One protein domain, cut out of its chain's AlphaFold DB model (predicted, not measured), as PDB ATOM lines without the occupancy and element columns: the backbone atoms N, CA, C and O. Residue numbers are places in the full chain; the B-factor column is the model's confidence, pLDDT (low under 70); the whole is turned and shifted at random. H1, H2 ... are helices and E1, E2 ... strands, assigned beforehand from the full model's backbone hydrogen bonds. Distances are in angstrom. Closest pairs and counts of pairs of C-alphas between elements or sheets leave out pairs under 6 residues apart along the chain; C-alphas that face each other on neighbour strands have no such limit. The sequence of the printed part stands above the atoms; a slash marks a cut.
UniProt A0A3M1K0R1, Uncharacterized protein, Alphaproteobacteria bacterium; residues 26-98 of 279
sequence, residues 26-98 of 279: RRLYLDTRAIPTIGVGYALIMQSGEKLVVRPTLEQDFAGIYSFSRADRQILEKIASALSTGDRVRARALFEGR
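This is residues 26 to 98 of the 279 residues of an uncharacterized protein of Alphaproteobacteria bacterium (UniProt A0A3M1K0R1). Two small strand hairpins, E1-E2 and E3-E4, sit one beyond the other along one side of a helical hairpin made by H2 and H3. H2 is the long piece nearest the middle and packs on E4, while the E1-E2 hairpin meets H3 only loosely; the loop of residues 60 to 65, which takes in part of the short H1, sticks out at one end. The printed part has 73 residues with four named strands and then three named helices, in the order E1, E2, E3, E4, H1, H2, H3. The class is mixed, helices and strands, and each two-stranded sheet is antiparallel. The whole is compact, with a radius of gyration of the C-alphas of 11.5 A and spans of 33 by 26 by 25 A.

E1 is residues 26 to 30, 12.8 A long, beginning at C-alpha 26 (33.565, 23.566, -18.550), and E2 is residues 36 to 39, 10.9 A. E3 is residues 45 to 48, 9.4 A, and E4 is residues 51 to 54, 10.1 A. H2, residues 70 to 84, is the longest helix at 20.8 A and begins at C-alpha 70 (14.372, 34.898, -16.141). H3, residues 88 to 96, is 12.1 A long and ends at C-alpha 96 (22.559, 22.297, -5.812). H1 is residues 58 to 61, 5.2 A.

E1 and E2 form a hairpin, antiparallel at 151 degrees, with N 29 and O 37 at 3.0 A and N 37 and O 29 at 2.9 A, within hydrogen-bond range. Residues 37 to 38 of E2 also pair, antiparallel, with residues 42 to 43. The closest C-alphas of E2 and E3, those of Pro 36 and Ile 45, are 7.0 A apart. E3 and E4 form the second hairpin, antiparallel at 138 degrees, with N 48 and O 51 at 2.8 A. E4 and H2 have 13 pairs of C-alphas within 8 A, the closest being Lys 51 and Ser 84 at 5.2 A. H2 and H3 touch as a helical hairpin, at a shallow tilt of 18 degrees, opposite ways; the closest C-alphas are those of Ile 79 and Ala 91, 4.7 A apart. E1 and H3 have one pair within 8 A, the C-alphas of Leu 30 and Arg 92, 7.6 A apart. E2 and H2 are only just apart, at 8.3 A. H1 touches no helix. In H2 and H3 every O i to N i+4 pair is within hydrogen-bond range; H1 is too short for such a pair, and its one O i to N i+3 pair is not within range.

The two C-alphas farthest apart, those of Gly 64 and Gly 86, are 33.2 A apart. The printed part has no cut and no long link; the link from H1 to H2, eight residues, is short but not tight, and the others are tight. The mean pLDDT of the printed part is 96.0, and no printed residue is under 70.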
ATOM      1  N   ARG A  26      34.562  23.499 -17.467       97.12
ATOM      2  CA  ARG A  26      33.565  23.566 -18.550       97.12
ATOM      3  C   ARG A  26      32.126  23.719 -18.064       97.12
ATOM      4  O   ARG A  26      31.256  24.055 -18.852       97.12
ATOM      5  N   ARG A  27      31.856  23.406 -16.800       96.69
ATOM      6  CA  ARG A  27      30.533  23.484 -16.168       96.69
ATOM      7  C   ARG A  27      30.650  24.301 -14.891       96.69
ATOM      8  O   ARG A  27      31.737  24.386 -14.317       96.69
ATOM      9  N   LEU A  28      29.533  24.862 -14.432       96.88
ATOM     10  CA  LEU A  28      29.511  25.587 -13.163       96.88
ATOM     11  C   LEU A  28      29.932  24.694 -12.004       96.88
ATOM     12  O   LEU A  28      29.449  23.573 -11.843       96.88
ATOM     13  N   TYR A  29      30.750  25.275 -11.144       95.75
ATOM     14  CA  TYR A  29      31.070  24.764  -9.827       95.75
ATOM     15  C   TYR A  29      30.862  25.873  -8.793       95.75
ATOM     16  O   TYR A  29      30.684  27.044  -9.131       95.75
ATOM     17  N   LEU A  30      30.860  25.498  -7.517       96.19
ATOM     18  CA  LEU A  30      30.881  26.456  -6.417       96.19
ATOM     19  C   LEU A  30      32.325  26.667  -5.970       96.19
ATOM     20  O   LEU A  30      33.005  25.695  -5.635       96.19
ATOM     21  N   ASP A  31      32.779  27.921  -5.937       93.19
ATOM     22  CA  ASP A  31      34.089  28.267  -5.380       93.19
ATOM     23  C   ASP A  31      34.134  28.050  -3.848       93.19
ATOM     24  O   ASP A  31      33.157  27.646  -3.201       93.19
ATOM     25  N   THR A  32      35.276  28.349  -3.224       89.25
ATOM     26  CA  THR A  32      35.460  28.225  -1.763       89.25
ATOM     27  C   THR A  32      34.552  29.151  -0.941       89.25
ATOM     28  O   THR A  32      34.398  28.957   0.267       89.25
ATOM     29  N   ARG A  33      33.918  30.142  -1.578       90.88
ATOM     30  CA  ARG A  33      32.954  31.079  -0.988       90.88
ATOM     31  C   ARG A  33      31.506  30.748  -1.365       90.88
ATOM     32  O   ARG A  33      30.620  31.517  -1.008       90.88
ATOM     33  N   ALA A  34      31.267  29.597  -1.999       96.19
ATOM     34  CA  ALA A  34      29.971  29.154  -2.510       96.19
ATOM     35  C   ALA A  34      29.388  30.051  -3.622       96.19
ATOM     36  O   ALA A  34      28.171  30.112  -3.797       96.19
ATOM     37  N   ILE A  35      30.247  30.725  -4.391       97.25
ATOM     38  CA  ILE A  35      29.859  31.509  -5.564       97.25
ATOM     39  C   ILE A  35      29.868  30.606  -6.813       97.25
ATOM     40  O   ILE A  35      30.885  29.955  -7.080       97.25
ATOM     41  N   PRO A  36      28.777  30.572  -7.608       97.81
ATOM     42  CA  PRO A  36      28.757  29.905  -8.908       97.81
ATOM     43  C   PRO A  36      29.809  30.496  -9.851       97.81
ATOM     44  O   PRO A  36      29.798  31.696 -10.138       97.81
ATOM     45  N   THR A  37      30.717  29.640 -10.312       97.19
ATOM     46  CA  THR A  37      31.921  30.010 -11.066       97.19
ATOM     47  C   THR A  37      32.130  29.043 -12.232       97.19
ATOM     48  O   THR A  37      31.799  27.861 -12.115       97.19
ATOM     49  N   ILE A  38      32.641  29.526 -13.367       97.38
ATOM     50  CA  ILE A  38      32.904  28.720 -14.571       97.38
ATOM     51  C   ILE A  38      34.158  29.200 -15.314       97.38
ATOM     52  O   ILE A  38      34.678  30.281 -15.050       97.38
ATOM     53  N   GLY A  39      34.641  28.394 -16.256       96.38
ATOM     54  CA  GLY A  39      35.763  28.719 -17.118       96.38
ATOM     55  C   GLY A  39      37.050  28.784 -16.316       96.38
ATOM     56  O   GLY A  39      37.313  27.913 -15.484       96.38
ATOM     57  N   VAL A  40      37.836  29.825 -16.565       94.81
ATOM     58  CA  VAL A  40      39.006  30.164 -15.759       94.81
ATOM     59  C   VAL A  40      38.542  31.192 -14.733       94.81
ATOM     60  O   VAL A  40      38.641  32.382 -14.978       94.81
ATOM     61  N   GLY A  41      37.927  30.742 -13.635       91.94
ATOM     62  CA  GLY A  41      37.571  31.580 -12.477       91.94
ATOM     63  C   GLY A  41      36.517  32.682 -12.685       91.94
ATOM     64  O   GLY A  41      36.398  33.573 -11.842       91.94
ATOM     65  N   TYR A  42      35.714  32.634 -13.751       95.19
ATOM     66  CA  TYR A  42      34.650  33.611 -13.974       95.19
ATOM     67  C   TYR A  42      33.498  33.403 -12.982       95.19
ATOM     68  O   TYR A  42      32.712  32.461 -13.098       95.19
ATOM     69  N   ALA A  43      33.386  34.297 -11.999       95.75
ATOM     70  CA  ALA A  43      32.292  34.308 -11.033       95.75
ATOM     71  C   ALA A  43      31.051  35.020 -11.599       95.75
ATOM     72  O   ALA A  43      31.128  36.173 -12.043       95.75
ATOM     73  N   LEU A  44      29.893  34.353 -11.524       97.44
ATOM     74  CA  LEU A  44      28.602  34.894 -11.980       97.44
ATOM     75  C   LEU A  44      28.031  35.938 -11.006       97.44
ATOM     76  O   LEU A  44      27.156  36.724 -11.370       97.44
ATOM     77  N   ILE A  45      28.517  35.938  -9.766       97.38
ATOM     78  CA  ILE A  45      28.145  36.874  -8.704       97.38
ATOM     79  C   ILE A  45      29.415  37.601  -8.268       97.38
ATOM     80  O   ILE A  45      30.445  36.969  -8.032       97.38
ATOM     81  N   MET A  46      29.341  38.923  -8.151       92.88
ATOM     82  CA  MET A  46      30.471  39.777  -7.793       92.88
ATOM     83  C   MET A  46      30.144  40.689  -6.612       92.88
ATOM     84  O   MET A  46      28.981  40.979  -6.329       92.88
ATOM     85  N   GLN A  47      31.188  41.147  -5.924       90.56
ATOM     86  CA  GLN A  47      31.059  42.155  -4.877       90.56
ATOM     87  C   GLN A  47      30.754  43.514  -5.515       90.56
ATOM     88  O   GLN A  47      31.457  43.944  -6.425       90.56
ATOM     89  N   SER A  48      29.734  44.198  -5.006       90.06
ATOM     90  CA  SER A  48      29.380  45.568  -5.368       90.06
ATOM     91  C   SER A  48      29.018  46.338  -4.099       90.06
ATOM     92  O   SER A  48      27.944  46.150  -3.520       90.06
ATOM     93  N   GLY A  49      29.935  47.191  -3.637       87.81
ATOM     94  CA  GLY A  49      29.826  47.833  -2.326       87.81
ATOM     95  C   GLY A  49      29.839  46.793  -1.204       87.81
ATOM     96  O   GLY A  49      30.712  45.928  -1.169       87.81
ATOM     97  N   GLU A  50      28.857  46.844  -0.308       88.19
ATOM     98  CA  GLU A  50      28.717  45.901   0.814       88.19
ATOM     99  C   GLU A  50      27.964  44.612   0.451       88.19
ATOM    100  O   GLU A  50      27.854  43.707   1.274       88.19
ATOM    101  N   LYS A  51      27.440  44.499  -0.777       93.56
ATOM    102  CA  LYS A  51      26.581  43.384  -1.193       93.56
ATOM    103  C   LYS A  51      27.208  42.564  -2.310       93.56
ATOM    104  O   LYS A  51      28.028  43.050  -3.086       93.56
ATOM    105  N   LEU A  52      26.767  41.317  -2.413       96.56
ATOM    106  CA  LEU A  52      27.008  40.465  -3.567       96.56
ATOM    107  C   LEU A  52      25.819  40.584  -4.518       96.56
ATOM    108  O   LEU A  52      24.664  40.483  -4.104       96.56
ATOM    109  N   VAL A  53      26.111  40.807  -5.794       97.25
ATOM    110  CA  VAL A  53      25.112  40.983  -6.851       97.25
ATOM    111  C   VAL A  53      25.444  40.084  -8.029       97.25
ATOM    112  O   VAL A  53      26.608  39.758  -8.264       97.25
ATOM    113  N   VAL A  54      24.427  39.681  -8.788       97.94
ATOM    114  CA  VAL A  54      24.665  39.022 -10.075       97.94
ATOM    115  C   VAL A  54      25.412  40.002 -10.970       97.94
ATOM    116  O   VAL A  54      25.048  41.178 -11.029       97.94
ATOM    117  N   ARG A  55      26.462  39.529 -11.642       95.19
ATOM    118  CA  ARG A  55      27.308  40.373 -12.481       95.19
ATOM    119  C   ARG A  55      26.450  41.175 -13.480       95.19
ATOM    120  O   ARG A  55      25.652  40.573 -14.206       95.19
ATOM    121  N   PRO A  56      26.578  42.513 -13.529       93.88
ATOM    122  CA  PRO A  56      25.758  43.336 -14.420       93.88
ATOM    123  C   PRO A  56      25.983  43.037 -15.905       93.88
ATOM    124  O   PRO A  56      25.036  43.072 -16.679       93.88
ATOM    125  N   THR A  57      27.213  42.686 -16.282       94.44
ATOM    126  CA  THR A  57      27.621  42.371 -17.660       94.44
ATOM    127  C   THR A  57      27.321  40.929 -18.075       94.44
ATOM    128  O   THR A  57      27.676  40.531 -19.177       94.44
ATOM    129  N   LEU A  58      26.655  40.129 -17.231       95.62
ATOM    130  CA  LEU A  58      26.539  38.681 -17.420       95.62
ATOM    131  C   LEU A  58      25.976  38.271 -18.796       95.62
ATOM    132  O   LEU A  58      26.539  37.375 -19.416       95.62
ATOM    133  N   GLU A  59      24.913  38.900 -19.305       96.19
ATOM    134  CA  GLU A  59      24.389  38.580 -20.645       96.19
ATOM    135  C   GLU A  59      25.343  39.000 -21.757       96.19
ATOM    136  O   GLU A  59      25.463  38.289 -22.752       96.19
ATOM    137  N   GLN A  60      26.016  40.142 -21.603       96.25
ATOM    138  CA  GLN A  60      26.982  40.624 -22.586       96.25
ATOM    139  C   GLN A  60      28.173  39.665 -22.671       96.25
ATOM    140  O   GLN A  60      28.539  39.221 -23.760       96.25
ATOM    141  N   ASP A  61      28.721  39.282 -21.521       95.88
ATOM    142  CA  ASP A  61      29.889  38.409 -21.412       95.88
ATOM    143  C   ASP A  61      29.597  36.999 -21.947       95.88
ATOM    144  O   ASP A  61      30.496  36.336 -22.467       95.88
ATOM    145  N   PHE A  62      28.334  36.555 -21.907       96.88
ATOM    146  CA  PHE A  62      27.865  35.266 -22.437       96.88
ATOM    147  C   PHE A  62      27.138  35.354 -23.783       96.88
ATOM    148  O   PHE A  62      26.639  34.336 -24.267       96.88
ATOM    149  N   ALA A  63      27.100  36.516 -24.440       95.88
ATOM    150  CA  ALA A  63      26.431  36.664 -25.729       95.88
ATOM    151  C   ALA A  63      26.987  35.661 -26.760       95.88
ATOM    152  O   ALA A  63      28.190  35.637 -27.027       95.88
ATOM    153  N   GLY A  64      26.126  34.802 -27.312       94.19
ATOM    154  CA  GLY A  64      26.526  33.725 -28.229       94.19
ATOM    155  C   GLY A  64      27.083  32.453 -27.570       94.19
ATOM    156  O   GLY A  64      27.362  31.503 -28.286       94.19
ATOM    157  N   ILE A  65      27.205  32.417 -26.238       95.00
ATOM    158  CA  ILE A  65      27.607  31.239 -25.445       95.00
ATOM    159  C   ILE A  65      26.378  30.643 -24.750       95.00
ATOM    160  O   ILE A  65      26.079  29.458 -24.873       95.00
ATOM    161  N   TYR A  66      25.642  31.474 -24.009       95.88
ATOM    162  CA  TYR A  66      24.469  31.054 -23.247       95.88
ATOM    163  C   TYR A  66      23.476  32.207 -23.103       95.88
ATOM    164  O   TYR A  66      23.864  33.351 -22.876       95.88
ATOM    165  N   SER A  67      22.181  31.905 -23.215       95.75
ATOM    166  CA  SER A  67      21.105  32.878 -23.000       95.75
ATOM    167  C   SER A  67      20.459  32.639 -21.642       95.75
ATOM    168  O   SER A  67      19.756  31.649 -21.456       95.75
ATOM    169  N   PHE A  68      20.689  33.548 -20.694       96.81
ATOM    170  CA  PHE A  68      20.118  33.446 -19.353       96.81
ATOM    171  C   PHE A  68      18.608  33.682 -19.380       96.81
ATOM    172  O   PHE A  68      18.129  34.730 -19.817       96.81
ATOM    173  N   SER A  69      17.844  32.719 -18.870       96.69
ATOM    174  CA  SER A  69      16.410  32.885 -18.677       96.69
ATOM    175  C   SER A  69      16.110  33.768 -17.461       96.69
ATOM    176  O   SER A  69      16.936  33.973 -16.566       96.69
ATOM    177  N   ARG A  70      14.860  34.230 -17.356       97.12
ATOM    178  CA  ARG A  70      14.372  34.898 -16.141       97.12
ATOM    179  C   ARG A  70      14.534  34.014 -14.897       97.12
ATOM    180  O   ARG A  70      14.811  34.534 -13.820       97.12
ATOM    181  N   ALA A  71      14.366  32.698 -15.036       97.69
ATOM    182  CA  ALA A  71      14.516  31.760 -13.929       97.69
ATOM    183  C   ALA A  71      15.985  31.615 -13.495       97.69
ATOM    184  O   ALA A  71      16.252  31.588 -12.293       97.69
ATOM    185  N   ASP A  72      16.930  31.620 -14.444       98.12
ATOM    186  CA  ASP A  72      18.373  31.642 -14.152       98.12
ATOM    187  C   ASP A  72      18.756  32.897 -13.368       98.12
ATOM    188  O   ASP A  72      19.425  32.828 -12.335       98.12
ATOM    189  N   ARG A  73      18.264  34.057 -13.812       97.69
ATOM    190  CA  ARG A  73      18.472  35.325 -13.108       97.69
ATOM    191  C   ARG A  73      17.921  35.286 -11.685       97.69
ATOM    192  O   ARG A  73      18.647  35.595 -10.744       97.69
ATOM    193  N   GLN A  74      16.689  34.817 -11.509       98.19
ATOM    194  CA  GLN A  74      16.060  34.726 -10.191       98.19
ATOM    195  C   GLN A  74      16.803  33.791  -9.231       98.19
ATOM    196  O   GLN A  74      16.887  34.088  -8.036       98.19
ATOM    197  N   ILE A  75      17.327  32.654  -9.704       98.38
ATOM    198  CA  ILE A  75      18.094  31.764  -8.823       98.38
ATOM    199  C   ILE A  75      19.448  32.380  -8.456       98.38
ATOM    200  O   ILE A  75      19.822  32.337  -7.283       98.38
ATOM    201  N   LEU A  76      20.136  33.036  -9.398       98.44
ATOM    202  CA  LEU A  76      21.387  33.750  -9.120       98.44
ATOM    203  C   LEU A  76      21.182  34.900  -8.124       98.44
ATOM    204  O   LEU A  76      21.992  35.062  -7.214       98.44
ATOM    205  N   GLU A  77      20.085  35.651  -8.225       98.50
ATOM    206  CA  GLU A  77      19.729  36.715  -7.273       98.50
ATOM    207  C   GLU A  77      19.465  36.171  -5.863       98.50
ATOM    208  O   GLU A  77      19.940  36.737  -4.878       98.50
ATOM    209  N   LYS A  78      18.760  35.036  -5.743       98.44
ATOM    210  CA  LYS A  78      18.546  34.367  -4.448       98.44
ATOM    211  C   LYS A  78      19.864  33.905  -3.829       98.44
ATOM    212  O   LYS A  78      20.065  34.086  -2.627       98.44
ATOM    213  N   ILE A  79      20.757  33.330  -4.637       98.50
ATOM    214  CA  ILE A  79      22.099  32.926  -4.199       98.50
ATOM    215  C   ILE A  79      22.885  34.164  -3.741       98.50
ATOM    216  O   ILE A  79      23.412  34.170  -2.632       98.50
ATOM    217  N   ALA A  80      22.906  35.236  -4.537       98.38
ATOM    218  CA  ALA A  80      23.599  36.483  -4.210       98.38
ATOM    219  C   ALA A  80      23.076  37.118  -2.908       98.38
ATOM    220  O   ALA A  80      23.862  37.561  -2.067       98.38
ATOM    221  N   SER A  81      21.757  37.092  -2.694       98.19
ATOM    222  CA  SER A  81      21.130  37.564  -1.458       98.19
ATOM    223  C   SER A  81      21.537  36.728  -0.245       98.19
ATOM    224  O   SER A  81      21.841  37.307   0.794       98.19
ATOM    225  N   ALA A  82      21.562  35.395  -0.357       98.06
ATOM    226  CA  ALA A  82      22.002  34.520   0.733       98.06
ATOM    227  C   ALA A  82      23.487  34.740   1.069       98.06
ATOM    228  O   ALA A  82      23.865  34.846   2.234       98.06
ATOM    229  N   LEU A  83      24.334  34.883   0.047       97.56
ATOM    230  CA  LEU A  83      25.754  35.163   0.244       97.56
ATOM    231  C   LEU A  83      25.998  36.549   0.860       97.56
ATOM    232  O   LEU A  83      26.892  36.687   1.690       97.56
ATOM    233  N   SER A  84      25.188  37.554   0.510       96.81
ATOM    234  CA  SER A  84      25.272  38.904   1.090       96.81
ATOM    235  C   SER A  84      24.995  38.925   2.595       96.81
ATOM    236  O   SER A  84      25.507  39.791   3.294       96.81
ATOM    237  N   THR A  85      24.219  37.967   3.112       95.69
ATOM    238  CA  THR A  85      23.986  37.797   4.556       95.69
ATOM    239  C   THR A  85      24.956  36.802   5.203       95.69
ATOM    240  O   THR A  85      24.769  36.426   6.355       95.69
ATOM    241  N   GLY A  86      25.973  36.332   4.469       95.12
ATOM    242  CA  GLY A  86      26.948  35.344   4.939       95.12
ATOM    243  C   GLY A  86      26.443  33.895   4.970       95.12
ATOM    244  O   GLY A  86      27.179  33.006   5.403       95.12
ATOM    245  N   ASP A  87      25.231  33.618   4.484       97.12
ATOM    246  CA  ASP A  87      24.600  32.295   4.542       97.12
ATOM    247  C   ASP A  87      25.043  31.400   3.370       97.12
ATOM    248  O   ASP A  87      24.336  31.174   2.381       97.12
ATOM    249  N   ARG A  88      26.272  30.882   3.481       96.81
ATOM    250  CA  ARG A  88      26.888  30.006   2.469       96.81
ATOM    251  C   ARG A  88      26.201  28.646   2.347       96.81
ATOM    252  O   ARG A  88      26.236  28.048   1.272       96.81
ATOM    253  N   VAL A  89      25.592  28.151   3.427       97.44
ATOM    254  CA  VAL A  89      24.880  26.863   3.430       97.44
ATOM    255  C   VAL A  89      23.629  26.975   2.570       97.44
ATOM    256  O   VAL A  89      23.419  26.155   1.676       97.44
ATOM    257  N   ARG A  90      22.844  28.040   2.759       98.00
ATOM    258  CA  ARG A  90      21.671  28.307   1.930       98.00
ATOM    259  C   ARG A  90      22.033  28.593   0.480       98.00
ATOM    260  O   ARG A  90      21.360  28.084  -0.411       98.00
ATOM    261  N   ALA A  91      23.085  29.371   0.228       98.19
ATOM    262  CA  ALA A  91      23.564  29.636  -1.130       98.19
ATOM    263  C   ALA A  91      23.906  28.336  -1.879       98.19
ATOM    264  O   ALA A  91      23.464  28.135  -3.012       98.19
ATOM    265  N   ARG A  92      24.619  27.419  -1.211       98.25
ATOM    266  CA  ARG A  92      24.922  26.086  -1.741       98.25
ATOM    267  C   ARG A  92      23.657  25.277  -2.015       98.25
ATOM    268  O   ARG A  92      23.514  24.765  -3.119       98.25
ATOM    269  N   ALA A  93      22.735  25.211  -1.057       98.19
ATOM    270  CA  ALA A  93      21.485  24.468  -1.214       98.19
ATOM    271  C   ALA A  93      20.630  24.996  -2.381       98.19
ATOM    272  O   ALA A  93      20.058  24.210  -3.129       98.19
ATOM    273  N   LEU A  94      20.579  26.320  -2.578       98.31
ATOM    274  CA  LEU A  94      19.898  26.944  -3.717       98.31
ATOM    275  C   LEU A  94      20.539  26.566  -5.054       98.31
ATOM    276  O   LEU A  94      19.826  26.303  -6.019       98.31
ATOM    277  N   PHE A  95      21.872  26.544  -5.117       97.81
ATOM    278  CA  PHE A  95      22.577  26.124  -6.319       97.81
ATOM    279  C   PHE A  95      22.348  24.635  -6.592       97.81
ATOM    280  O   PHE A  95      21.891  24.284  -7.672       97.81
ATOM    281  N   GLU A  96      22.632  23.755  -5.637       96.38
ATOM    282  CA  GLU A  96      22.559  22.297  -5.812       96.38
ATOM    283  C   GLU A  96      21.119  21.797  -6.016       96.38
ATOM    284  O   GLU A  96      20.903  20.874  -6.795       96.38
ATOM    285  N   GLY A  97      20.131  22.439  -5.383       96.75
ATOM    286  CA  GLY A  97      18.706  22.101  -5.483       96.75
ATOM    287  C   GLY A  97      17.939  22.818  -6.598       96.75
ATOM    288  O   GLY A  97      16.707  22.810  -6.589       96.75
ATOM    289  N   ARG A  98      18.627  23.489  -7.530       96.62
ATOM    290  CA  ARG A  98      17.980  24.184  -8.653       96.62
ATOM    291  C   ARG A  98      17.237  23.205  -9.569       96.62
ATOM    292  O   ARG A  98      17.628  22.048  -9.709       96.62
TER     293      ARG A  98